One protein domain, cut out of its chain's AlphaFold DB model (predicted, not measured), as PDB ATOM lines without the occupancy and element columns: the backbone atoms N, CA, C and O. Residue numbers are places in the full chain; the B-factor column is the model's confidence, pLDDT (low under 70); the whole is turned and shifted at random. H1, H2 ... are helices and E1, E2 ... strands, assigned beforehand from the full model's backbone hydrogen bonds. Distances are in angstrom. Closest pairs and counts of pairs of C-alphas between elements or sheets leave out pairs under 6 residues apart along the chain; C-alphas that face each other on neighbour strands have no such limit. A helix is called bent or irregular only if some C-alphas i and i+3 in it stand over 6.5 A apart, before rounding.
ATOM      1  N   TRP A  36     -55.517  52.305  14.507       92.50
ATOM      2  CA  TRP A  36     -55.857  50.952  14.075       92.50
ATOM      3  C   TRP A  36     -56.217  50.060  15.264       92.50
ATOM      4  O   TRP A  36     -55.871  50.366  16.409       92.50
ATOM      5  N   GLU A  37     -56.864  48.933  14.985       91.44
ATOM      6  CA  GLU A  37     -57.113  47.843  15.933       91.44
ATOM      7  C   GLU A  37     -56.414  46.559  15.494       91.44
ATOM      8  O   GLU A  37     -56.291  46.299  14.300       91.44
ATOM      9  N   THR A  38     -55.949  45.759  16.460       92.12
ATOM     10  CA  THR A  38     -55.476  44.392  16.195       92.12
ATOM     11  C   THR A  38     -56.621  43.418  16.420       92.12
ATOM     12  O   THR A  38     -57.171  43.344  17.517       92.12
ATOM     13  N   GLU A  39     -56.918  42.618  15.406       92.56
ATOM     14  CA  GLU A  39     -57.883  41.530  15.456       92.56
ATOM     15  C   GLU A  39     -57.174  40.175  15.313       92.56
ATOM     16  O   GLU A  39     -56.107  40.044  14.698       92.56
ATOM     17  N   ASN A  40     -57.789  39.137  15.883       90.88
ATOM     18  CA  ASN A  40     -57.407  37.764  15.576       90.88
ATOM     19  C   ASN A  40     -57.807  37.453  14.133       90.88
ATOM     20  O   ASN A  40     -58.916  37.783  13.719       90.88
ATOM     21  N   SER A  41     -56.938  36.767  13.395       93.69
ATOM     22  CA  SER A  41     -57.227  36.340  12.027       93.69
ATOM     23  C   SER A  41     -57.279  34.807  11.925       93.69
ATOM     24  O   SER A  41     -56.737  34.110  12.788       93.69
ATOM     25  N   PRO A  42     -57.902  34.247  10.875       93.94
ATOM     26  CA  PRO A  42     -57.837  32.814  10.586       93.94
ATOM     27  C   PRO A  42     -56.525  32.395   9.897       93.94
ATOM     28  O   PRO A  42     -56.375  31.230   9.538       93.94
ATOM     29  N   VAL A  43     -55.596  33.326   9.662       97.00
ATOM     30  CA  VAL A  43     -54.329  33.067   8.973       97.00
ATOM     31  C   VAL A  43     -53.345  32.461   9.957       97.00
ATOM     32  O   VAL A  43     -53.094  33.015  11.029       97.00
ATOM     33  N   ILE A  44     -52.766  31.329   9.583       95.75
ATOM     34  CA  ILE A  44     -51.769  30.625  10.371       95.75
ATOM     35  C   ILE A  44     -50.416  30.738   9.672       95.75
ATOM     36  O   ILE A  44     -50.311  30.639   8.453       95.75
ATOM     37  N   TYR A  45     -49.361  30.939  10.453       94.81
ATOM     38  CA  TYR A  45     -47.991  30.911   9.964       94.81
ATOM     39  C   TYR A  45     -47.150  29.918  10.760       94.81
ATOM     40  O   TYR A  45     -47.462  29.587  11.906       94.81
ATOM     41  N   ALA A  46     -46.058  29.463  10.159       94.81
ATOM     42  CA  ALA A  46     -45.028  28.673  10.823       94.81
ATOM     43  C   ALA A  46     -43.646  29.261  10.527       94.81
ATOM     44  O   ALA A  46     -43.447  29.903   9.497       94.81
ATOM     45  N   THR A  47     -42.670  29.027  11.399       93.75
ATOM     46  CA  THR A  47     -41.268  29.329  11.091       93.75
ATOM     47  C   THR A  47     -40.778  28.401   9.983       93.75
ATOM     48  O   THR A  47     -41.044  27.200  10.012       93.75
ATOM     49  N   PHE A  48     -40.032  28.942   9.026       94.69
ATOM     50  CA  PHE A  48     -39.431  28.200   7.924       94.69
ATOM     51  C   PHE A  48     -37.911  28.148   8.074       94.69
ATOM     52  O   PHE A  48     -37.259  29.174   8.267       94.69
ATOM     53  N   ASN A  49     -37.335  26.950   7.971       93.69
ATOM     54  CA  ASN A  49     -35.892  26.768   7.960       93.69
ATOM     55  C   ASN A  49     -35.406  26.651   6.512       93.69
ATOM     56  O   ASN A  49     -35.561  25.613   5.870       93.69
ATOM     57  N   ALA A  50     -34.782  27.715   6.007       91.81
ATOM     58  CA  ALA A  50     -34.279  27.760   4.637       91.81
ATOM     59  C   ALA A  50     -33.134  26.768   4.363       91.81
ATOM     60  O   ALA A  50     -32.973  26.348   3.220       91.81
ATOM     61  N   ALA A  51     -32.363  26.371   5.383       92.38
ATOM     62  CA  ALA A  51     -31.267  25.417   5.223       92.38
ATOM     63  C   ALA A  51     -31.777  23.988   4.993       92.38
ATOM     64  O   ALA A  51     -31.178  23.232   4.233       92.38
ATOM     65  N   THR A  52     -32.889  23.619   5.632       93.88
ATOM     66  CA  THR A  52     -33.501  22.290   5.490       93.88
ATOM     67  C   THR A  52     -34.678  22.269   4.515       93.88
ATOM     68  O   THR A  52     -35.110  21.196   4.109       93.88
ATOM     69  N   GLY A  53     -35.204  23.433   4.130       94.94
ATOM     70  CA  GLY A  53     -36.343  23.556   3.222       94.94
ATOM     71  C   GLY A  53     -37.680  23.130   3.832       94.94
ATOM     72  O   GLY A  53     -38.603  22.825   3.078       94.94
ATOM     73  N   VAL A  54     -37.791  23.090   5.166       96.00
ATOM     74  CA  VAL A  54     -38.991  22.628   5.887       96.00
ATOM     75  C   VAL A  54     -39.478  23.633   6.924       96.00
ATOM     76  O   VAL A  54     -38.691  24.399   7.492       96.00
ATOM     77  N   ARG A  55     -40.784  23.615   7.213       95.31
ATOM     78  CA  ARG A  55     -41.336  24.307   8.385       95.31
ATOM     79  C   ARG A  55     -40.817  23.676   9.677       95.31
ATOM     80  O   ARG A  55     -40.632  22.465   9.778       95.31
ATOM     81  N   VAL A  56     -40.596  24.504  10.694       91.88
ATOM     82  CA  VAL A  56     -40.193  24.057  12.031       91.88
ATOM     83  C   VAL A  56     -41.413  23.487  12.753       91.88
ATOM     84  O   VAL A  56     -42.416  24.184  12.932       91.88
ATOM     85  N   SER A  57     -41.327  22.236  13.206       83.19
ATOM     86  CA  SER A  57     -42.389  21.587  13.984       83.19
ATOM     87  C   SER A  57     -42.779  22.413  15.216       83.19
ATOM     88  O   SER A  57     -41.920  22.988  15.880       83.19
ATOM     89  N   PHE A  58     -44.077  22.455  15.534       79.75
ATOM     90  CA  PHE A  58     -44.644  23.181  16.685       79.75
ATOM     91  C   PHE A  58     -44.420  24.708  16.690       79.75
ATOM     92  O   PHE A  58     -44.641  25.358  17.711       79.75
ATOM     93  N   SER A  59     -44.021  25.305  15.561       86.81
ATOM     94  CA  SER A  59     -43.891  26.769  15.419       86.81
ATOM     95  C   SER A  59     -45.168  27.467  14.935       86.81
ATOM     96  O   SER A  59     -45.192  28.688  14.799       86.81
ATOM     97  N   THR A  60     -46.226  26.696  14.684       88.88
ATOM     98  CA  THR A  60     -47.501  27.160  14.140       88.88
ATOM     99  C   THR A  60     -48.210  28.135  15.081       88.88
ATOM    100  O   THR A  60     -48.468  27.804  16.241       88.88
ATOM    101  N   ARG A  61     -48.549  29.330  14.588       91.88
ATOM    102  CA  ARG A  61     -49.242  30.385  15.346       91.88
ATOM    103  C   ARG A  61     -50.211  31.161  14.457       91.88
ATOM    104  O   ARG A  61     -50.048  31.207  13.242       91.88
ATOM    105  N   THR A  62     -51.205  31.794  15.071       93.44
ATOM    106  CA  THR A  62     -52.094  32.739  14.383       93.44
ATOM    107  C   THR A  62     -51.336  34.007  14.014       93.44
ATOM    108  O   THR A  62     -50.582  34.523  14.836       93.44
ATOM    109  N   PHE A  63     -51.562  34.521  12.807       94.31
ATOM    110  CA  PHE A  63     -50.992  35.769  12.318       94.31
ATOM    111  C   PHE A  63     -51.977  36.925  12.558       94.31
ATOM    112  O   PHE A  63     -52.976  37.015  11.845       94.31
ATOM    113  N   PRO A  64     -51.766  37.808  13.549       95.00
ATOM    114  CA  PRO A  64     -52.714  38.883  13.827       95.00
ATOM    115  C   PRO A  64     -52.834  39.858  12.655       95.00
ATOM    116  O   PRO A  64     -51.875  40.070  11.904       95.00
ATOM    117  N   VAL A  65     -54.005  40.479  12.523       96.62
ATOM    118  CA  VAL A  65     -54.267  41.502  11.508       96.62
ATOM    119  C   VAL A  65     -54.530  42.839  12.186       96.62
ATOM    120  O   VAL A  65     -55.317  42.933  13.119       96.62
ATOM    121  N   GLN A  66     -53.846  43.881  11.731       95.75
ATOM    122  CA  GLN A  66     -54.150  45.264  12.075       95.75
ATOM    123  C   GLN A  66     -55.079  45.847  11.023       95.75
ATOM    124  O   GLN A  66     -54.797  45.718   9.831       95.75
ATOM    125  N   ILE A  67     -56.143  46.516  11.448       96.69
ATOM    126  CA  ILE A  67     -57.117  47.164  10.566       96.69
ATOM    127  C   ILE A  67     -57.233  48.627  10.974       96.69
ATOM    128  O   ILE A  67     -57.365  48.939  12.157       96.69
ATOM    129  N   ALA A  68     -57.156  49.531   9.999       95.81
ATOM    130  CA  ALA A  68     -57.342  50.958  10.232       95.81
ATOM    131  C   ALA A  68     -58.733  51.247  10.811       95.81
ATOM    132  O   ALA A  68     -59.710  50.664  10.356       95.81
ATOM    133  N   ASP A  69     -58.865  52.230  11.700       93.12
ATOM    134  CA  ASP A  69     -60.179  52.617  12.253       93.12
ATOM    135  C   ASP A  69     -61.171  53.082  11.172       93.12
ATOM    136  O   ASP A  69     -62.394  52.924  11.277       93.12
ATOM    137  N   SER A  70     -60.615  53.658  10.104       93.00
ATOM    138  CA  SER A  70     -61.334  54.069   8.902       93.00
ATOM    139  C   SER A  70     -61.685  52.911   7.965       93.00
ATOM    140  O   SER A  70     -62.334  53.150   6.954       93.00
ATOM    141  N   ASP A  71     -61.236  51.688   8.257       95.62
ATOM    142  CA  ASP A  71     -61.217  50.508   7.381       95.62
ATOM    143  C   ASP A  71     -60.460  50.719   6.055       95.62
ATOM    144  O   ASP A  71     -60.613  49.939   5.120       95.62
ATOM    145  N   ALA A  72     -59.650  51.778   5.930       96.12
ATOM    146  CA  ALA A  72     -58.978  52.113   4.671       96.12
ATOM    147  C   ALA A  72     -57.843  51.139   4.300       96.12
ATOM    148  O   ALA A  72     -57.475  51.034   3.130       96.12
ATOM    149  N   TRP A  73     -57.293  50.418   5.275       97.75
ATOM    150  CA  TRP A  73     -56.238  49.437   5.051       97.75
ATOM    151  C   TRP A  73     -56.254  48.336   6.109       97.75
ATOM    152  O   TRP A  73     -56.787  48.512   7.208       97.75
ATOM    153  N   LEU A  74     -55.604  47.222   5.776       98.12
ATOM    154  CA  LEU A  74     -55.242  46.164   6.712       98.12
ATOM    155  C   LEU A  74     -53.775  45.746   6.543       98.12
ATOM    156  O   LEU A  74     -53.170  45.953   5.491       98.12
ATOM    157  N   ARG A  75     -53.188  45.159   7.585       96.38
ATOM    158  CA  ARG A  75     -51.818  44.636   7.567       96.38
ATOM    159  C   ARG A  75     -51.668  43.484   8.551       96.38
ATOM    160  O   ARG A  75     -51.922  43.653   9.737       96.38
ATOM    161  N   PHE A  76     -51.179  42.345   8.081       95.69
ATOM    162  CA  PHE A  76     -50.803  41.238   8.959       95.69
ATOM    163  C   PHE A  76     -49.450  41.524   9.588       95.69
ATOM    164  O   PHE A  76     -48.497  41.836   8.870       95.69
ATOM    165  N   THR A  77     -49.364  41.461  10.914       92.19
ATOM    166  CA  THR A  77     -48.125  41.785  11.620       92.19
ATOM    167  C   THR A  77     -48.005  41.075  12.962       92.19
ATOM    168  O   THR A  77     -48.991  40.847  13.662       92.19
ATOM    169  N   ILE A  78     -46.770  40.723  13.302       88.12
ATOM    170  CA  ILE A  78     -46.363  40.191  14.597       88.12
ATOM    171  C   ILE A  78     -45.422  41.209  15.225       88.12
ATOM    172  O   ILE A  78     -44.413  41.586  14.622       88.12
ATOM    173  N   ASP A  79     -45.751  41.617  16.444       81.56
ATOM    174  CA  ASP A  79     -44.912  42.461  17.282       81.56
ATOM    175  C   ASP A  79     -44.135  41.578  18.269       81.56
ATOM    176  O   ASP A  79     -44.723  40.919  19.129       81.56
ATOM    177  N   TYR A  80     -42.811  41.534  18.120       75.88
ATOM    178  CA  TYR A  80     -41.903  40.859  19.053       75.88
ATOM    179  C   TYR A  80     -41.351  41.821  20.128       75.88
ATOM    180  O   TYR A  80     -40.411  41.488  20.848       75.88
ATOM    181  N   GLY A  81     -41.918  43.025  20.242       73.00
ATOM    182  CA  GLY A  81     -41.549  44.119  21.141       73.00
ATOM    183  C   GLY A  81     -40.395  44.970  20.612       73.00
ATOM    184  O   GLY A  81     -40.409  46.193  20.702       73.00
ATOM    185  N   ASN A  82     -39.382  44.322  20.048       67.94
ATOM    186  CA  ASN A  82     -38.156  44.940  19.540       67.94
ATOM    187  C   ASN A  82     -37.961  44.761  18.024       67.94
ATOM    188  O   ASN A  82     -37.009  45.296  17.457       67.94
ATOM    189  N   ALA A  83     -38.855  44.018  17.376       73.19
ATOM    190  CA  ALA A  83     -38.859  43.767  15.946       73.19
ATOM    191  C   ALA A  83     -40.282  43.473  15.464       73.19
ATOM    192  O   ALA A  83     -41.126  43.004  16.233       73.19
ATOM    193  N   PHE A  84     -40.515  43.703  14.174       78.44
ATOM    194  CA  PHE A  84     -41.800  43.455  13.534       78.44
ATOM    195  C   PHE A  84     -41.627  42.505  12.361       78.44
ATOM    196  O   PHE A  84     -40.731  42.665  11.533       78.44
ATOM    197  N   VAL A  85     -42.536  41.543  12.257       87.69
ATOM    198  CA  VAL A  85     -42.659  40.716  11.061       87.69
ATOM    199  C   VAL A  85     -44.017  40.997  10.451       87.69
ATOM    200  O   VAL A  85     -45.040  40.694  11.056       87.69
ATOM    201  N   GLN A  86     -44.028  41.607   9.269       90.88
ATOM    202  CA  GLN A  86     -45.248  42.117   8.656       90.88
ATOM    203  C   GLN A  86     -45.344  41.731   7.186       90.88
ATOM    204  O   GLN A  86     -44.345  41.699   6.469       90.88
ATOM    205  N   LEU A  87     -46.568  41.481   6.730       94.69
ATOM    206  CA  LEU A  87     -46.870  41.572   5.309       94.69
ATOM    207  C   LEU A  87     -46.983  43.045   4.913       94.69
ATOM    208  O   LEU A  87     -47.103  43.936   5.760       94.69
ATOM    209  N   HIS A  88     -46.941  43.308   3.611       93.62
ATOM    210  CA  HIS A  88     -47.169  44.645   3.108       93.62
ATOM    211  C   HIS A  88     -48.591  45.089   3.471       93.62
ATOM    212  O   HIS A  88     -49.508  44.281   3.652       93.62
ATOM    213  N   LYS A  89     -48.756  46.398   3.625       96.06
ATOM    214  CA  LYS A  89     -50.055  47.002   3.908       96.06
ATOM    215  C   LYS A  89     -50.945  46.889   2.670       96.06
ATOM    216  O   LYS A  89     -50.528  47.309   1.597       96.06
ATOM    217  N   ILE A  90     -52.163  46.396   2.856       97.88
ATOM    218  CA  ILE A  90     -53.177  46.272   1.811       97.88
ATOM    219  C   ILE A  90     -54.135  47.456   1.936       97.88
ATOM    220  O   ILE A  90     -54.878  47.555   2.914       97.88
ATOM    221  N   GLU A  91     -54.119  48.355   0.956       97.69
ATOM    222  CA  GLU A  91     -55.047  49.480   0.853       97.69
ATOM    223  C   GLU A  91     -56.343  49.016   0.180       97.69
ATOM    224  O   GLU A  91     -56.337  48.543  -0.959       97.69
ATOM    225  N   VAL A  92     -57.493  49.200   0.833       95.25
ATOM    226  CA  VAL A  92     -58.777  48.701   0.298       95.25
ATOM    227  C   VAL A  92     -59.194  49.400  -0.998       95.25
ATOM    228  O   VAL A  92     -59.938  48.835  -1.800       95.25
ATOM    229  N   THR A  93     -58.692  50.615  -1.229       95.31
ATOM    230  CA  THR A  93     -58.889  51.398  -2.459       95.31
ATOM    231  C   THR A  93     -58.019  50.916  -3.620       95.31
ATOM    232  O   THR A  93     -58.338  51.184  -4.774       95.31
ATOM    233  N   HIS A  94     -56.956  50.160  -3.334       95.62
ATOM    234  CA  HIS A  94     -56.034  49.594  -4.321       95.62
ATOM    235  C   HIS A  94     -55.968  48.065  -4.223       95.62
ATOM    236  O   HIS A  94     -54.965  47.453  -4.589       95.62
ATOM    237  N   LEU A  95     -57.059  47.448  -3.759       95.38
ATOM    238  CA  LEU A  95     -57.092  46.050  -3.340       95.38
ATOM    239  C   LEU A  95     -56.529  45.089  -4.397       95.38
ATOM    240  O   LEU A  95     -55.704  44.250  -4.073       95.38
ATOM    241  N   ALA A  96     -56.913  45.232  -5.668       95.44
ATOM    242  CA  ALA A  96     -56.438  44.343  -6.734       95.44
ATOM    243  C   ALA A  96     -54.914  44.414  -6.956       95.44
ATOM    244  O   ALA A  96     -54.285  43.407  -7.266       95.44
ATOM    245  N   ARG A  97     -54.314  45.601  -6.793       96.31
ATOM    246  CA  ARG A  97     -52.861  45.779  -6.902       96.31
ATOM    247  C   ARG A  97     -52.163  45.126  -5.715       96.31
ATOM    248  O   ARG A  97     -51.207  44.387  -5.904       96.31
ATOM    249  N   ASP A  98     -52.654  45.391  -4.511       97.25
ATOM    250  CA  ASP A  98     -52.012  44.921  -3.283       97.25
ATOM    251  C   ASP A  98     -52.229  43.406  -3.081       97.25
ATOM    252  O   ASP A  98     -51.390  42.714  -2.517       97.25
ATOM    253  N   LEU A  99     -53.296  42.823  -3.639       97.75
ATOM    254  CA  LEU A  99     -53.500  41.371  -3.616       97.75
ATOM    255  C   LEU A  99     -52.699  40.594  -4.675       97.75
ATOM    256  O   LEU A  99     -52.564  39.373  -4.564       97.75
ATOM    257  N   GLN A 100     -52.090  41.279  -5.648       97.56
ATOM    258  CA  GLN A 100     -51.374  40.653  -6.763       97.56
ATOM    259  C   GLN A 100     -50.291  39.629  -6.345       97.56
ATOM    260  O   GLN A 100     -50.178  38.595  -7.020       97.56
ATOM    261  N   PRO A 101     -49.488  39.838  -5.278       97.94
ATOM    262  CA  PRO A 101     -48.494  38.852  -4.861       97.94
ATOM    263  C   PRO A 101     -49.134  37.557  -4.348       97.94
ATOM    264  O   PRO A 101     -48.623  36.466  -4.612       97.94
ATOM    265  N   PHE A 102     -50.265  37.676  -3.647       98.44
ATOM    266  CA  PHE A 102     -51.004  36.554  -3.072       98.44
ATOM    267  C   PHE A 102     -51.731  35.760  -4.158       98.44
ATOM    268  O   PHE A 102     -51.591  34.539  -4.216       98.44
ATOM    269  N   ASP A 103     -52.408  36.445  -5.084       98.38
ATOM    270  CA  ASP A 103     -53.054  35.813  -6.241       98.38
ATOM    271  C   ASP A 103     -52.040  35.049  -7.103       98.38
ATOM    272  O   ASP A 103     -52.291  33.930  -7.552       98.38
ATOM    273  N   ALA A 104     -50.852  35.626  -7.293       98.31
ATOM    274  CA  ALA A 104     -49.768  34.984  -8.023       98.31
ATOM    275  C   ALA A 104     -49.264  33.704  -7.358       98.31
ATOM    276  O   ALA A 104     -48.989  32.721  -8.048       98.31
ATOM    277  N   PHE A 105     -49.149  33.717  -6.031       98.75
ATOM    278  CA  PHE A 105     -48.795  32.523  -5.283       98.75
ATOM    279  C   PHE A 105     -49.864  31.451  -5.426       98.75
ATOM    280  O   PHE A 105     -49.512  30.317  -5.720       98.75
ATOM    281  N   LEU A 106     -51.147  31.793  -5.270       98.75
ATOM    282  CA  LEU A 106     -52.234  30.824  -5.419       98.75
ATOM    283  C   LEU A 106     -52.250  30.213  -6.825       98.75
ATOM    284  O   LEU A 106     -52.301  28.994  -6.966       98.75
ATOM    285  N   ALA A 107     -52.101  31.041  -7.861       98.50
ATOM    286  CA  ALA A 107     -52.034  30.575  -9.243       98.50
ATOM    287  C   ALA A 107     -50.831  29.655  -9.509       98.50
ATOM    288  O   ALA A 107     -50.923  28.741 -10.325       98.50
ATOM    289  N   TRP A 108     -49.698  29.883  -8.844       98.62
ATOM    290  CA  TRP A 108     -48.536  28.996  -8.913       98.62
ATOM    291  C   TRP A 108     -48.724  27.722  -8.096       98.62
ATOM    292  O   TRP A 108     -48.429  26.637  -8.589       98.62
ATOM    293  N   ALA A 109     -49.245  27.840  -6.877       98.56
ATOM    294  CA  ALA A 109     -49.505  26.741  -5.955       98.56
ATOM    295  C   ALA A 109     -50.460  25.697  -6.555       98.56
ATOM    296  O   ALA A 109     -50.312  24.509  -6.273       98.56
ATOM    297  N   ASP A 110     -51.380  26.129  -7.421       98.19
ATOM    298  CA  ASP A 110     -52.348  25.274  -8.118       98.19
ATOM    299  C   ASP A 110     -51.735  24.455  -9.262       98.19
ATOM    300  O   ASP A 110     -52.370  23.536  -9.786       98.19
ATOM    301  N   LYS A 111     -50.497  24.757  -9.662       98.25
ATOM    302  CA  LYS A 111     -49.820  24.047 -10.749       98.25
ATOM    303  C   LYS A 111     -49.210  22.722 -10.269       98.25
ATOM    304  O   LYS A 111     -48.781  22.596  -9.114       98.25
ATOM    305  N   PRO A 112     -49.067  21.732 -11.170       98.19
ATOM    306  CA  PRO A 112     -48.305  20.522 -10.885       98.19
ATOM    307  C   PRO A 112     -46.872  20.833 -10.434       98.19
ATOM    308  O   PRO A 112     -46.274  21.824 -10.861       98.19
ATOM    309  N   LEU A 113     -46.295  19.956  -9.606       98.00
ATOM    310  CA  LEU A 113     -44.969  20.148  -9.005       98.00
ATOM    311  C   LEU A 113     -43.878  20.490 -10.031       98.00
ATOM    312  O   LEU A 113     -43.115  21.428  -9.814       98.00
ATOM    313  N   ALA A 114     -43.826  19.773 -11.157       98.19
ATOM    314  CA  ALA A 114     -42.828  20.010 -12.202       98.19
ATOM    315  C   ALA A 114     -42.915  21.438 -12.770       98.19
ATOM    316  O   ALA A 114     -41.901  22.118 -12.924       98.19
ATOM    317  N   THR A 115     -44.132  21.932 -13.012       98.31
ATOM    318  CA  THR A 115     -44.364  23.307 -13.470       98.31
ATOM    319  C   THR A 115     -44.002  24.316 -12.383       98.31
ATOM    320  O   THR A 115     -43.324  25.301 -12.666       98.31
ATOM    321  N   ARG A 116     -44.370  24.044 -11.122       98.38
ATOM    322  CA  ARG A 116     -43.985  24.891  -9.985       98.38
ATOM    323  C   ARG A 116     -42.473  25.040  -9.872       98.38
ATOM    324  O   ARG A 116     -41.985  26.151  -9.689       98.38
ATOM    325  N   GLN A 117     -41.738  23.936  -9.984       97.94
ATOM    326  CA  GLN A 117     -40.277  23.920  -9.932       97.94
ATOM    327  C   GLN A 117     -39.660  24.729 -11.079       97.94
ATOM    328  O   GLN A 117     -38.766  25.533 -10.823       97.94
ATOM    329  N   ALA A 118     -40.168  24.572 -12.306       98.12
ATOM    330  CA  ALA A 118     -39.684  25.309 -13.473       98.12
ATOM    331  C   ALA A 118     -39.915  26.828 -13.360       98.12
ATOM    332  O   ALA A 118     -39.049  27.619 -13.723       98.12
ATOM    333  N   GLU A 119     -41.060  27.247 -12.819       98.12
ATOM    334  CA  GLU A 119     -41.437  28.664 -12.726       98.12
ATOM    335  C   GLU A 119     -40.984  29.354 -11.428       98.12
ATOM    336  O   GLU A 119     -41.029  30.582 -11.335       98.12
ATOM    337  N   LYS A 120     -40.533  28.598 -10.417       97.88
ATOM    338  CA  LYS A 120     -40.175  29.117  -9.081       97.88
ATOM    339  C   LYS A 120     -39.231  30.320  -9.151       97.88
ATOM    340  O   LYS A 120     -39.458  31.321  -8.477       97.88
ATOM    341  N   ALA A 121     -38.180  30.230  -9.968       98.00
ATOM    342  CA  ALA A 121     -37.200  31.307 -10.116       98.00
ATOM    343  C   ALA A 121     -37.824  32.578 -10.715       98.00
ATOM    344  O   ALA A 121     -37.539  33.677 -10.250       98.00
ATOM    345  N   GLN A 122     -38.715  32.426 -11.698       98.06
ATOM    346  CA  GLN A 122     -39.413  33.544 -12.326       98.06
ATOM    347  C   GLN A 122     -40.347  34.251 -11.338       98.06
ATOM    348  O   GLN A 122     -40.376  35.478 -11.303       98.06
ATOM    349  N   ILE A 123     -41.090  33.498 -10.522       97.62
ATOM    350  CA  ILE A 123     -41.981  34.092  -9.515       97.62
ATOM    351  C   ILE A 123     -41.189  34.829  -8.444       97.62
ATOM    352  O   ILE A 123     -41.507  35.975  -8.139       97.62
ATOM    353  N   ASN A 124     -40.120  34.217  -7.934       97.88
ATOM    354  CA  ASN A 124     -39.258  34.847  -6.934       97.88
ATOM    355  C   ASN A 124     -38.536  36.097  -7.457       97.88
ATOM    356  O   ASN A 124     -38.117  36.931  -6.662       97.88
ATOM    357  N   ALA A 125     -38.403  36.242  -8.778       97.81
ATOM    358  CA  ALA A 125     -37.814  37.414  -9.418       97.81
ATOM    359  C   ALA A 125     -38.821  38.544  -9.699       97.81
ATOM    360  O   ALA A 125     -38.421  39.598 -10.195       97.81
ATOM    361  N   ARG A 126     -40.120  38.360  -9.420       97.50
ATOM    362  CA  ARG A 126     -41.104  39.430  -9.621       97.50
ATOM    363  C   ARG A 126     -40.791  40.623  -8.718       97.50
ATOM    364  O   ARG A 126     -40.442  40.457  -7.550       97.50
ATOM    365  N   ALA A 127     -40.967  41.832  -9.246       96.38
ATOM    366  CA  ALA A 127     -40.644  43.064  -8.529       96.38
ATOM    367  C   ALA A 127     -41.396  43.192  -7.192       96.38
ATOM    368  O   ALA A 127     -40.795  43.582  -6.198       96.38
ATOM    369  N   ASP A 128     -42.673  42.801  -7.162       94.12
ATOM    370  CA  ASP A 128     -43.527  42.804  -5.969       94.12
ATOM    371  C   ASP A 128     -43.118  41.754  -4.922       94.12
ATOM    372  O   ASP A 128     -43.371  41.938  -3.734       94.12
ATOM    373  N   TYR A 129     -42.447  40.675  -5.327       96.31
ATOM    374  CA  TYR A 129     -41.867  39.702  -4.401       96.31
ATOM    375  C   TYR A 129     -40.559  40.220  -3.812       96.31
ATOM    376  O   TYR A 129     -40.376  40.214  -2.596       96.31
ATOM    377  N   VAL A 130     -39.672  40.739  -4.663       94.44
ATOM    378  CA  VAL A 130     -38.374  41.275  -4.238       94.44
ATOM    379  C   VAL A 130     -38.550  42.462  -3.290       94.44
ATOM    380  O   VAL A 130     -37.913  42.492  -2.238       94.44
ATOM    381  N   SER A 131     -39.435  43.410  -3.617       92.06
ATOM    382  CA  SER A 131     -39.652  44.620  -2.812       92.06
ATOM    383  C   SER A 131     -40.249  44.343  -1.435       92.06
ATOM    384  O   SER A 131     -40.028  45.117  -0.513       92.06
ATOM    385  N   ASN A 132     -41.023  43.264  -1.306       91.75
ATOM    386  CA  ASN A 132     -41.695  42.890  -0.061       91.75
ATOM    387  C   ASN A 132     -41.014  41.713   0.654       91.75
ATOM    388  O   ASN A 132     -41.557  41.194   1.627       91.75
ATOM    389  N   HIS A 133     -39.841  41.281   0.180       93.00
ATOM    390  CA  HIS A 133     -39.101  40.135   0.715       93.00
ATOM    391  C   HIS A 133     -39.929  38.841   0.771       93.00
ATOM    392  O   HIS A 133     -39.871  38.077   1.741       93.00
ATOM    393  N   TYR A 134     -40.696  38.594  -0.290       96.38
ATOM    394  CA  TYR A 134     -41.457  37.369  -0.488       96.38
ATOM    395  C   TYR A 134     -40.707  36.375  -1.359       96.38
ATOM    396  O   TYR A 134     -39.910  36.731  -2.225       96.38
ATOM    397  N   SER A 135     -41.010  35.100  -1.160       97.25
ATOM    398  CA  SER A 135     -40.616  34.034  -2.070       97.25
ATOM    399  C   SER A 135     -41.608  32.880  -2.009       97.25
ATOM    400  O   SER A 135     -42.392  32.758  -1.074       97.25
ATOM    401  N   VAL A 136     -41.586  32.022  -3.018       98.31
ATOM    402  CA  VAL A 136     -42.324  30.766  -3.060       98.31
ATOM    403  C   VAL A 136     -41.351  29.602  -2.994       98.31
ATOM    404  O   VAL A 136     -40.271  29.626  -3.600       98.31
ATOM    405  N   VAL A 137     -41.733  28.557  -2.267       97.94
ATOM    406  CA  VAL A 137     -40.982  27.301  -2.175       97.94
ATOM    407  C   VAL A 137     -41.935  26.114  -2.208       97.94
ATOM    408  O   VAL A 137     -43.090  26.227  -1.820       97.94
ATOM    409  N   ASN A 138     -41.443  24.972  -2.682       98.25
ATOM    410  CA  ASN A 138     -42.082  23.686  -2.424       98.25
ATOM    411  C   ASN A 138     -41.359  23.103  -1.212       98.25
ATOM    412  O   ASN A 138     -40.129  23.020  -1.243       98.25
ATOM    413  N   GLU A 139     -42.091  22.783  -0.152       97.62
ATOM    414  CA  GLU A 139     -41.520  22.227   1.071       97.62
ATOM    415  C   GLU A 139     -40.822  20.891   0.789       97.62
ATOM    416  O   GLU A 139     -41.351  20.025   0.088       97.62
ATOM    417  N   ALA A 140     -39.615  20.721   1.326       96.25
ATOM    418  CA  ALA A 140     -38.852  19.501   1.128       96.25
ATOM    419  C   ALA A 140     -39.568  18.303   1.775       96.25
ATOM    420  O   ALA A 140     -39.918  18.326   2.953       96.25
ATOM    421  N   GLY A 141     -39.773  17.238   0.999       94.69
ATOM    422  CA  GLY A 141     -40.381  15.986   1.457       94.69
ATOM    423  C   GLY A 141     -41.909  15.926   1.368       94.69
ATOM    424  O   GLY A 141     -42.442  14.824   1.274       94.69
ATOM    425  N   THR A 142     -42.612  17.062   1.347       96.19
ATOM    426  CA  THR A 142     -44.081  17.112   1.178       96.19
ATOM    427  C   THR A 142     -44.512  17.727  -0.149       96.19
ATOM    428  O   THR A 142     -45.656  17.549  -0.561       96.19
ATOM    429  N   ASP A 143     -43.617  18.470  -0.809       97.25
ATOM    430  CA  ASP A 143     -43.892  19.254  -2.011       97.25
ATOM    431  C   ASP A 143     -45.029  20.280  -1.840       97.25
ATOM    432  O   ASP A 143     -45.564  20.805  -2.830       97.25
ATOM    433  N   GLU A 144     -45.392  20.610  -0.596       97.94
ATOM    434  CA  GLU A 144     -46.422  21.599  -0.288       97.94
ATOM    435  C   GLU A 144     -45.960  22.985  -0.769       97.94
ATOM    436  O   GLU A 144     -44.844  23.403  -0.447       97.94
ATOM    437  N   PRO A 145     -46.760  23.713  -1.568       98.50
ATOM    438  CA  PRO A 145     -46.425  25.078  -1.948       98.50
ATOM    439  C   PRO A 145     -46.561  25.996  -0.733       98.50
ATOM    440  O   PRO A 145     -47.638  26.102  -0.144       98.50
ATOM    441  N   LEU A 146     -45.484  26.696  -0.396       98.56
ATOM    442  CA  LEU A 146     -45.436  27.648   0.706       98.56
ATOM    443  C   LEU A 146     -45.124  29.051   0.192       98.56
ATOM    444  O   LEU A 146     -44.231  29.242  -0.642       98.56
ATOM    445  N   PHE A 147     -45.843  30.025   0.737       98.50
ATOM    446  CA  PHE A 147     -45.538  31.440   0.591       98.50
ATOM    447  C   PHE A 147     -44.642  31.854   1.748       98.50
ATOM    448  O   PHE A 147     -45.047  31.803   2.910       98.50
ATOM    449  N   ILE A 148     -43.413  32.235   1.431       97.44
ATOM    450  CA  ILE A 148     -42.406  32.632   2.401       97.44
ATOM    451  C   ILE A 148     -42.339  34.147   2.447       97.44
ATOM    452  O   ILE A 148     -42.235  34.809   1.416       97.44
ATOM    453  N   PHE A 149     -42.333  34.686   3.653       94.50
ATOM    454  CA  PHE A 149     -42.094  36.094   3.903       94.50
ATOM    455  C   PHE A 149     -41.080  36.242   5.028       94.50
ATOM    456  O   PHE A 149     -40.960  35.399   5.922       94.50
ATOM    457  N   ARG A 150     -40.312  37.318   4.952       85.44
ATOM    458  CA  ARG A 150     -39.280  37.654   5.922       85.44
ATOM    459  C   ARG A 150     -39.704  38.906   6.675       85.44
ATOM    460  O   ARG A 150     -40.198  39.850   6.070       85.44
ATOM    461  N   GLY A 151     -39.466  38.921   7.981       69.94
ATOM    462  CA  GLY A 151     -39.453  40.168   8.738       69.94
ATOM    463  C   GLY A 151     -38.042  40.712   8.895       69.94
ATOM    464  O   GLY A 151     -37.063  39.958   8.870       69.94
ATOM    465  N   ASP A 152     -37.944  42.020   9.086       63.88
ATOM    466  CA  ASP A 152     -36.700  42.655   9.497       63.88
ATOM    467  C   ASP A 152     -36.550  42.465  11.003       63.88
ATOM    468  O   ASP A 152     -37.306  43.016  11.803       63.88
ATOM    469  N   ILE A 153     -35.595  41.625  11.397       56.53
ATOM    470  CA  ILE A 153     -35.385  41.273  12.800       56.53
ATOM    471  C   ILE A 153     -33.939  41.572  13.132       56.53
ATOM    472  O   ILE A 153     -33.057  40.818  12.740       56.53
ATOM    473  N   PHE A 154     -33.748  42.678  13.856       57.06
ATOM    474  CA  PHE A 154     -32.489  43.161  14.425       57.06
ATOM    475  C   PHE A 154     -31.299  43.359  13.466       57.06
ATOM    476  O   PHE A 154     -31.129  42.708  12.447       57.06
ATOM    477  N   LEU A 155     -30.389  44.252  13.860       56.19
ATOM    478  CA  LEU A 155     -29.107  44.460  13.172       56.19
ATOM    479  C   LEU A 155     -28.120  43.287  13.346       56.19
ATOM    480  O   LEU A 155     -27.108  43.243  12.655       56.19
ATOM    481  N   PHE A 156     -28.390  42.364  14.280       57.66
ATOM    482  CA  PHE A 156     -27.432  41.352  14.749       57.66
ATOM    483  C   PHE A 156     -27.948  39.908  14.704       57.66
ATOM    484  O   PHE A 156     -27.246  39.010  15.164       57.66
ATOM    485  N   SER A 157     -29.154  39.666  14.191       62.78
ATOM    486  CA  SER A 157     -29.684  38.311  14.038       62.78
ATOM    487  C   SER A 157     -30.072  38.047  12.603       62.78
ATOM    488  O   SER A 157     -30.504  38.953  11.889       62.78
ATOM    489  N   ASP A 158     -29.960  36.784  12.204       66.88
ATOM    490  CA  ASP A 158     -30.510  36.387  10.928       66.88
ATOM    491  C   ASP A 158     -32.027  36.610  10.938       66.88
ATOM    492  O   ASP A 158     -32.714  36.325  11.926       66.88
ATOM    493  N   PRO A 159     -32.571  37.125   9.838       76.38
ATOM    494  CA  PRO A 159     -34.007  37.263   9.675       76.38
ATOM    495  C   PRO A 159     -34.743  35.929   9.826       76.38
ATOM    496  O   PRO A 159     -34.420  34.939   9.164       76.38
ATOM    497  N   VAL A 160     -35.814  35.919  10.614       85.31
ATOM    498  CA  VAL A 160     -36.727  34.773  10.644       85.31
ATOM    499  C   VAL A 160     -37.569  34.787   9.371       85.31
ATOM    500  O   VAL A 160     -38.223  35.778   9.034       85.31
ATOM    501  N   GLN A 161     -37.547  33.657   8.671       92.19
ATOM    502  CA  GLN A 161     -38.454  33.374   7.571       92.19
ATOM    503  C   GLN A 161     -39.687  32.671   8.114       92.19
ATOM    504  O   GLN A 161     -39.590  31.732   8.910       92.19
ATOM    505  N   LEU A 162     -40.848  33.131   7.679       94.38
ATOM    506  CA  LEU A 162     -42.136  32.564   8.025       94.38
ATOM    507  C   LEU A 162     -42.796  32.030   6.759       94.38
ATOM    508  O   LEU A 162     -42.587  32.559   5.669       94.38
ATOM    509  N   ALA A 163     -43.584  30.975   6.910       97.12
ATOM    510  CA  ALA A 163     -44.299  30.314   5.834       97.12
ATOM    511  C   ALA A 163     -45.806  30.366   6.071       97.12
ATOM    512  O   ALA A 163     -46.271  30.137   7.189       97.12
ATOM    513  N   LEU A 164     -46.543  30.589   4.986       98.06
ATOM    514  CA  LEU A 164     -47.989  30.432   4.888       98.06
ATOM    515  C   LEU A 164     -48.306  29.317   3.898       98.06
ATOM    516  O   LEU A 164     -47.633  29.170   2.872       98.06
ATOM    517  N   THR A 165     -49.352  28.555   4.188       98.00
ATOM    518  CA  THR A 165     -49.884  27.573   3.244       98.00
ATOM    519  C   THR A 165     -50.747  28.256   2.184       98.00
ATOM    520  O   THR A 165     -51.125  29.424   2.302       98.00
ATOM    521  N   ARG A 166     -51.144  27.499   1.159       98.25
ATOM    522  CA  ARG A 166     -52.174  27.926   0.199       98.25
ATOM    523  C   ARG A 166     -53.463  28.402   0.881       98.25
ATOM    524  O   ARG A 166     -54.018  29.421   0.480       98.25
ATOM    525  N   ALA A 167     -53.930  27.679   1.899       98.19
ATOM    526  CA  ALA A 167     -55.157  28.028   2.613       98.19
ATOM    527  C   ALA A 167     -55.004  29.347   3.383       98.19
ATOM    528  O   ALA A 167     -55.890  30.197   3.342       98.19
ATOM    529  N   ASP A 168     -53.849  29.550   4.015       98.38
ATOM    530  CA  ASP A 168     -53.554  30.771   4.765       98.38
ATOM    531  C   ASP A 168     -53.470  32.000   3.852       98.38
ATOM    532  O   ASP A 168     -54.001  33.057   4.187       98.38
ATOM    533  N   VAL A 169     -52.882  31.859   2.659       98.56
ATOM    534  CA  VAL A 169     -52.856  32.952   1.676       98.56
ATOM    535  C   VAL A 169     -54.248  33.253   1.115       98.56
ATOM    536  O   VAL A 169     -54.601  34.419   0.945       98.56
ATOM    537  N   ALA A 170     -55.087  32.238   0.896       98.62
ATOM    538  CA  ALA A 170     -56.483  32.470   0.529       98.62
ATOM    539  C   ALA A 170     -57.246  33.222   1.637       98.62
ATOM    540  O   ALA A 170     -58.015  34.141   1.346       98.62
ATOM    541  N   ASN A 171     -56.988  32.900   2.907       98.44
ATOM    542  CA  ASN A 171     -57.577  33.598   4.049       98.44
ATOM    543  C   ASN A 171     -57.163  35.079   4.121       98.44
ATOM    544  O   ASN A 171     -57.989  35.907   4.494       98.44
ATOM    545  N   ILE A 172     -55.942  35.439   3.706       98.38
ATOM    546  CA  ILE A 172     -55.520  36.848   3.579       98.38
ATOM    547  C   ILE A 172     -56.421  37.602   2.595       98.38
ATOM    548  O   ILE A 172     -56.896  38.694   2.905       98.38
ATOM    549  N   ILE A 173     -56.681  37.017   1.422       98.31
ATOM    550  CA  ILE A 173     -57.536  37.627   0.392       98.31
ATOM    551  C   ILE A 173     -58.970  37.792   0.905       98.31
ATOM    552  O   ILE A 173     -59.560  38.862   0.749       98.31
ATOM    553  N   VAL A 174     -59.522  36.760   1.552       98.12
ATOM    554  CA  VAL A 174     -60.869  36.806   2.147       98.12
ATOM    555  C   VAL A 174     -60.966  37.912   3.197       98.12
ATOM    556  O   VAL A 174     -61.928  38.683   3.199       98.12
ATOM    557  N   GLU A 175     -59.958  38.031   4.056       97.94
ATOM    558  CA  GLU A 175     -59.911  39.056   5.094       97.94
ATOM    559  C   GLU A 175     -59.844  40.463   4.491       97.94
ATOM    560  O   GLU A 175     -60.587  41.361   4.888       97.94
ATOM    561  N   ALA A 176     -59.038  40.649   3.448       97.94
ATOM    562  CA  ALA A 176     -58.939  41.926   2.755       97.94
ATOM    563  C   ALA A 176     -60.263  42.330   2.073       97.94
ATOM    564  O   ALA A 176     -60.687  43.487   2.149       97.94
ATOM    565  N   GLN A 177     -60.975  41.370   1.473       97.75
ATOM    566  CA  GLN A 177     -62.310  41.585   0.905       97.75
ATOM    567  C   GLN A 177     -63.360  41.911   1.979       97.75
ATOM    568  O   GLN A 177     -64.242  42.748   1.752       97.75
ATOM    569  N   ARG A 178     -63.275  41.282   3.161       97.00
ATOM    570  CA  ARG A 178     -64.131  41.597   4.315       97.00
ATOM    571  C   ARG A 178     -63.963  43.059   4.723       97.00
ATOM    572  O   ARG A 178     -64.966  43.765   4.837       97.00
ATOM    573  N   VAL A 179     -62.725  43.522   4.897       96.94
ATOM    574  CA  VAL A 179     -62.425  44.907   5.299       96.94
ATOM    575  C   VAL A 179     -62.873  45.905   4.227       96.94
ATOM    576  O   VAL A 179     -63.544  46.883   4.552       96.94
ATOM    577  N   GLN A 180     -62.635  45.627   2.939       97.44
ATOM    578  CA  GLN A 180     -63.127  46.484   1.850       97.44
ATOM    579  C   GLN A 180     -64.658  46.631   1.869       97.44
ATOM    580  O   GLN A 180     -65.192  47.720   1.642       97.44
ATOM    581  N   ARG A 181     -65.393  45.553   2.167       96.50
ATOM    582  CA  ARG A 181     -66.854  45.621   2.301       96.50
ATOM    583  C   ARG A 181     -67.270  46.558   3.436       96.50
ATOM    584  O   ARG A 181     -68.204  47.336   3.250       96.50
ATOM    585  N   LEU A 182     -66.596  46.496   4.585       94.12
ATOM    586  CA  LEU A 182     -66.869  47.383   5.724       94.12
ATOM    587  C   LEU A 182     -66.602  48.850   5.375       94.12
ATOM    588  O   LEU A 182     -67.477  49.692   5.591       94.12
ATOM    589  N   TYR A 183     -65.466  49.123   4.728       95.69
ATOM    590  CA  TYR A 183     -65.116  50.448   4.220       95.69
ATOM    591  C   TYR A 183     -66.214  51.025   3.316       95.69
ATOM    592  O   TYR A 183     -66.705  52.134   3.537       95.69
ATOM    593  N   ASN A 184     -66.673  50.247   2.331       95.25
ATOM    594  CA  ASN A 184     -67.724  50.678   1.406       95.25
ATOM    595  C   ASN A 184     -69.050  50.972   2.127       95.25
ATOM    596  O   ASN A 184     -69.722  51.953   1.809       95.25
ATOM    597  N   LEU A 185     -69.421  50.161   3.124       94.44
ATOM    598  CA  LEU A 185     -70.645  50.362   3.904       94.44
ATOM    599  C   LEU A 185     -70.600  51.635   4.759       94.44
ATOM    600  O   LEU A 185     -71.620  52.316   4.876       94.44
ATOM    601  N   LYS A 186     -69.447  51.967   5.356       92.06
ATOM    602  CA  LYS A 186     -69.279  53.211   6.126       92.06
ATOM    603  C   LYS A 186     -69.394  54.438   5.218       92.06
ATOM    604  O   LYS A 186     -70.142  55.361   5.535       92.06
ATOM    605  N   ASN A 187     -68.736  54.416   4.060       89.56
ATOM    606  CA  ASN A 187     -68.746  55.550   3.132       89.56
ATOM    607  C   ASN A 187     -70.092  55.743   2.419       89.56
ATOM    608  O   ASN A 187     -70.496  56.877   2.164       89.56
ATOM    609  N   ALA A 188     -70.845  54.664   2.176       87.50
ATOM    610  CA  ALA A 188     -72.207  54.768   1.653       87.50
ATOM    611  C   ALA A 188     -73.165  55.476   2.633       87.50
ATOM    612  O   ALA A 188     -74.060  56.193   2.197       87.50
ATOM    613  N   LYS A 189     -72.969  55.313   3.950       75.00
ATOM    614  CA  LYS A 189     -73.804  55.933   4.998       75.00
ATOM    615  C   LYS A 189     -73.438  57.384   5.318       75.00
ATOM    616  O   LYS A 189     -74.277  58.109   5.827       75.00
ATOM    617  N   GLY A 190     -72.202  57.804   5.049       59.94
ATOM    618  CA  GLY A 190     -71.768  59.197   5.222       59.94
ATOM    619  C   GLY A 190     -72.156  60.129   4.065       59.94
ATOM    620  O   GLY A 190     -71.854  61.314   4.126       59.94
ATOM    621  N   SER A 191     -72.788  59.593   3.015       54.25
ATOM    622  CA  SER A 191     -73.146  60.318   1.784       54.25
ATOM    623  C   SER A 191     -74.642  60.665   1.685       54.25
ATOM    624  O   SER A 191     -75.097  61.091   0.623       54.25
TER     625      SER A 191
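Overview. This is residues 36 to 191 of the 192 residues of an uncharacterized protein of Enterobacter sp. R4-368 (UniProt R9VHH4). Two small twisted sheets sit one after the other along the long axis, and the long helix H4 runs from one to the other, packing on E2, E8 and E7 with its residues 166 to 172 and on E3 and E4 with its residues 172 to 183. H1 runs back beside H4, H2 folds back from H1 to cover edge strand E6, and short H3 follows. The printed part has 156 residues, with four named helices and eight named strands, in the order E1 E2 E3 E4 E5 H1 H2 H3 E6 E7 E8 H4; the class is mixed. The sheets, E2 E8 E7 E6 and E1 E3 E4 E5, are antiparallel. The whole is compact, with a radius of gyration of the C-alphas of 16.1 A and spans of 54 by 36 by 27 A.

Arrangement. One strongly twisted sheet runs E2, residues 44 to 49, E8, 161 to 165, E7, 145 to 150, and E6, 134 to 138. E6 E7 E8 is a meander, each strand the antiparallel neighbour of the one before. N 46 and O 163 are 3.1 A apart, N 147 and O 164 2.9 A, and N 135 and O 148 2.9 A, within hydrogen-bond range. H1, residues 92 to 109, H2, 113 to 124, and H4, 166 to 189, are on one face, two layers. H4 stands up from this sheet at 61 degrees; its closest C-alpha to E2 is Asp 168, 5.9 A from Ile 44. H2 is over E6, closest at C-alphas 124 and 135, 5.1 A. H1 touches H4 at a shallow tilt of 17 degrees, opposite ways, closest at C-alphas 92 and 180, 5.1 A. H1 and H2, a helical hairpin, only just touch, with 3 pairs of C-alphas within 8 A, by residues 104 to 109 of H1 alone; C-alphas 108 and 116 are closest, 6.2 A. H3, residues 127 to 131, only grazes the sheet with residues 127 to 129. The other sheet runs E1, residues 36 to 39, E3, 65 to 68, E4, 73 to 79, and E5, 84 to 86; E3 E4 E5 is a second meander. N 37 and O 67 are 2.9 A apart, N 66 and O 75 2.8 A, and N 78 and O 85 2.8 A, within hydrogen-bond range. H4 is on one face of it, two layers, at a height over the sheet of 9.7 A, slantwise to the strands at 38 degrees to E4 on the local plane. Every O i to N i+4 pair is within hydrogen-bond range in H3 and H4, against 10 of 14 in H1 and 6 of 8 in H2.

Along the chain. E1 begins at C-alpha 36, (-55.857, 50.952, 14.075). H4 spans 35.7 A, from C-alpha 166 at (-52.174, 27.926, 0.199) to C-alpha 189 at (-73.804, 55.933, 4.998). H1 spans 24.6 A and E4 18.1 A. H1 and H2 are irregular: C-alphas 93 and 96 are 8.6 A apart, and 118 and 121 7.3 A.

Size, cuts and confidence. The C-alphas farthest apart, of Gly 141 and Ser 191, are 55.1 A apart. The printed part has no cut. The link from E2 to E3, residues 50 to 64, is long. Model pLDDT is under 70 at residue 82, residues 151 to 158 and residues 190 to 191.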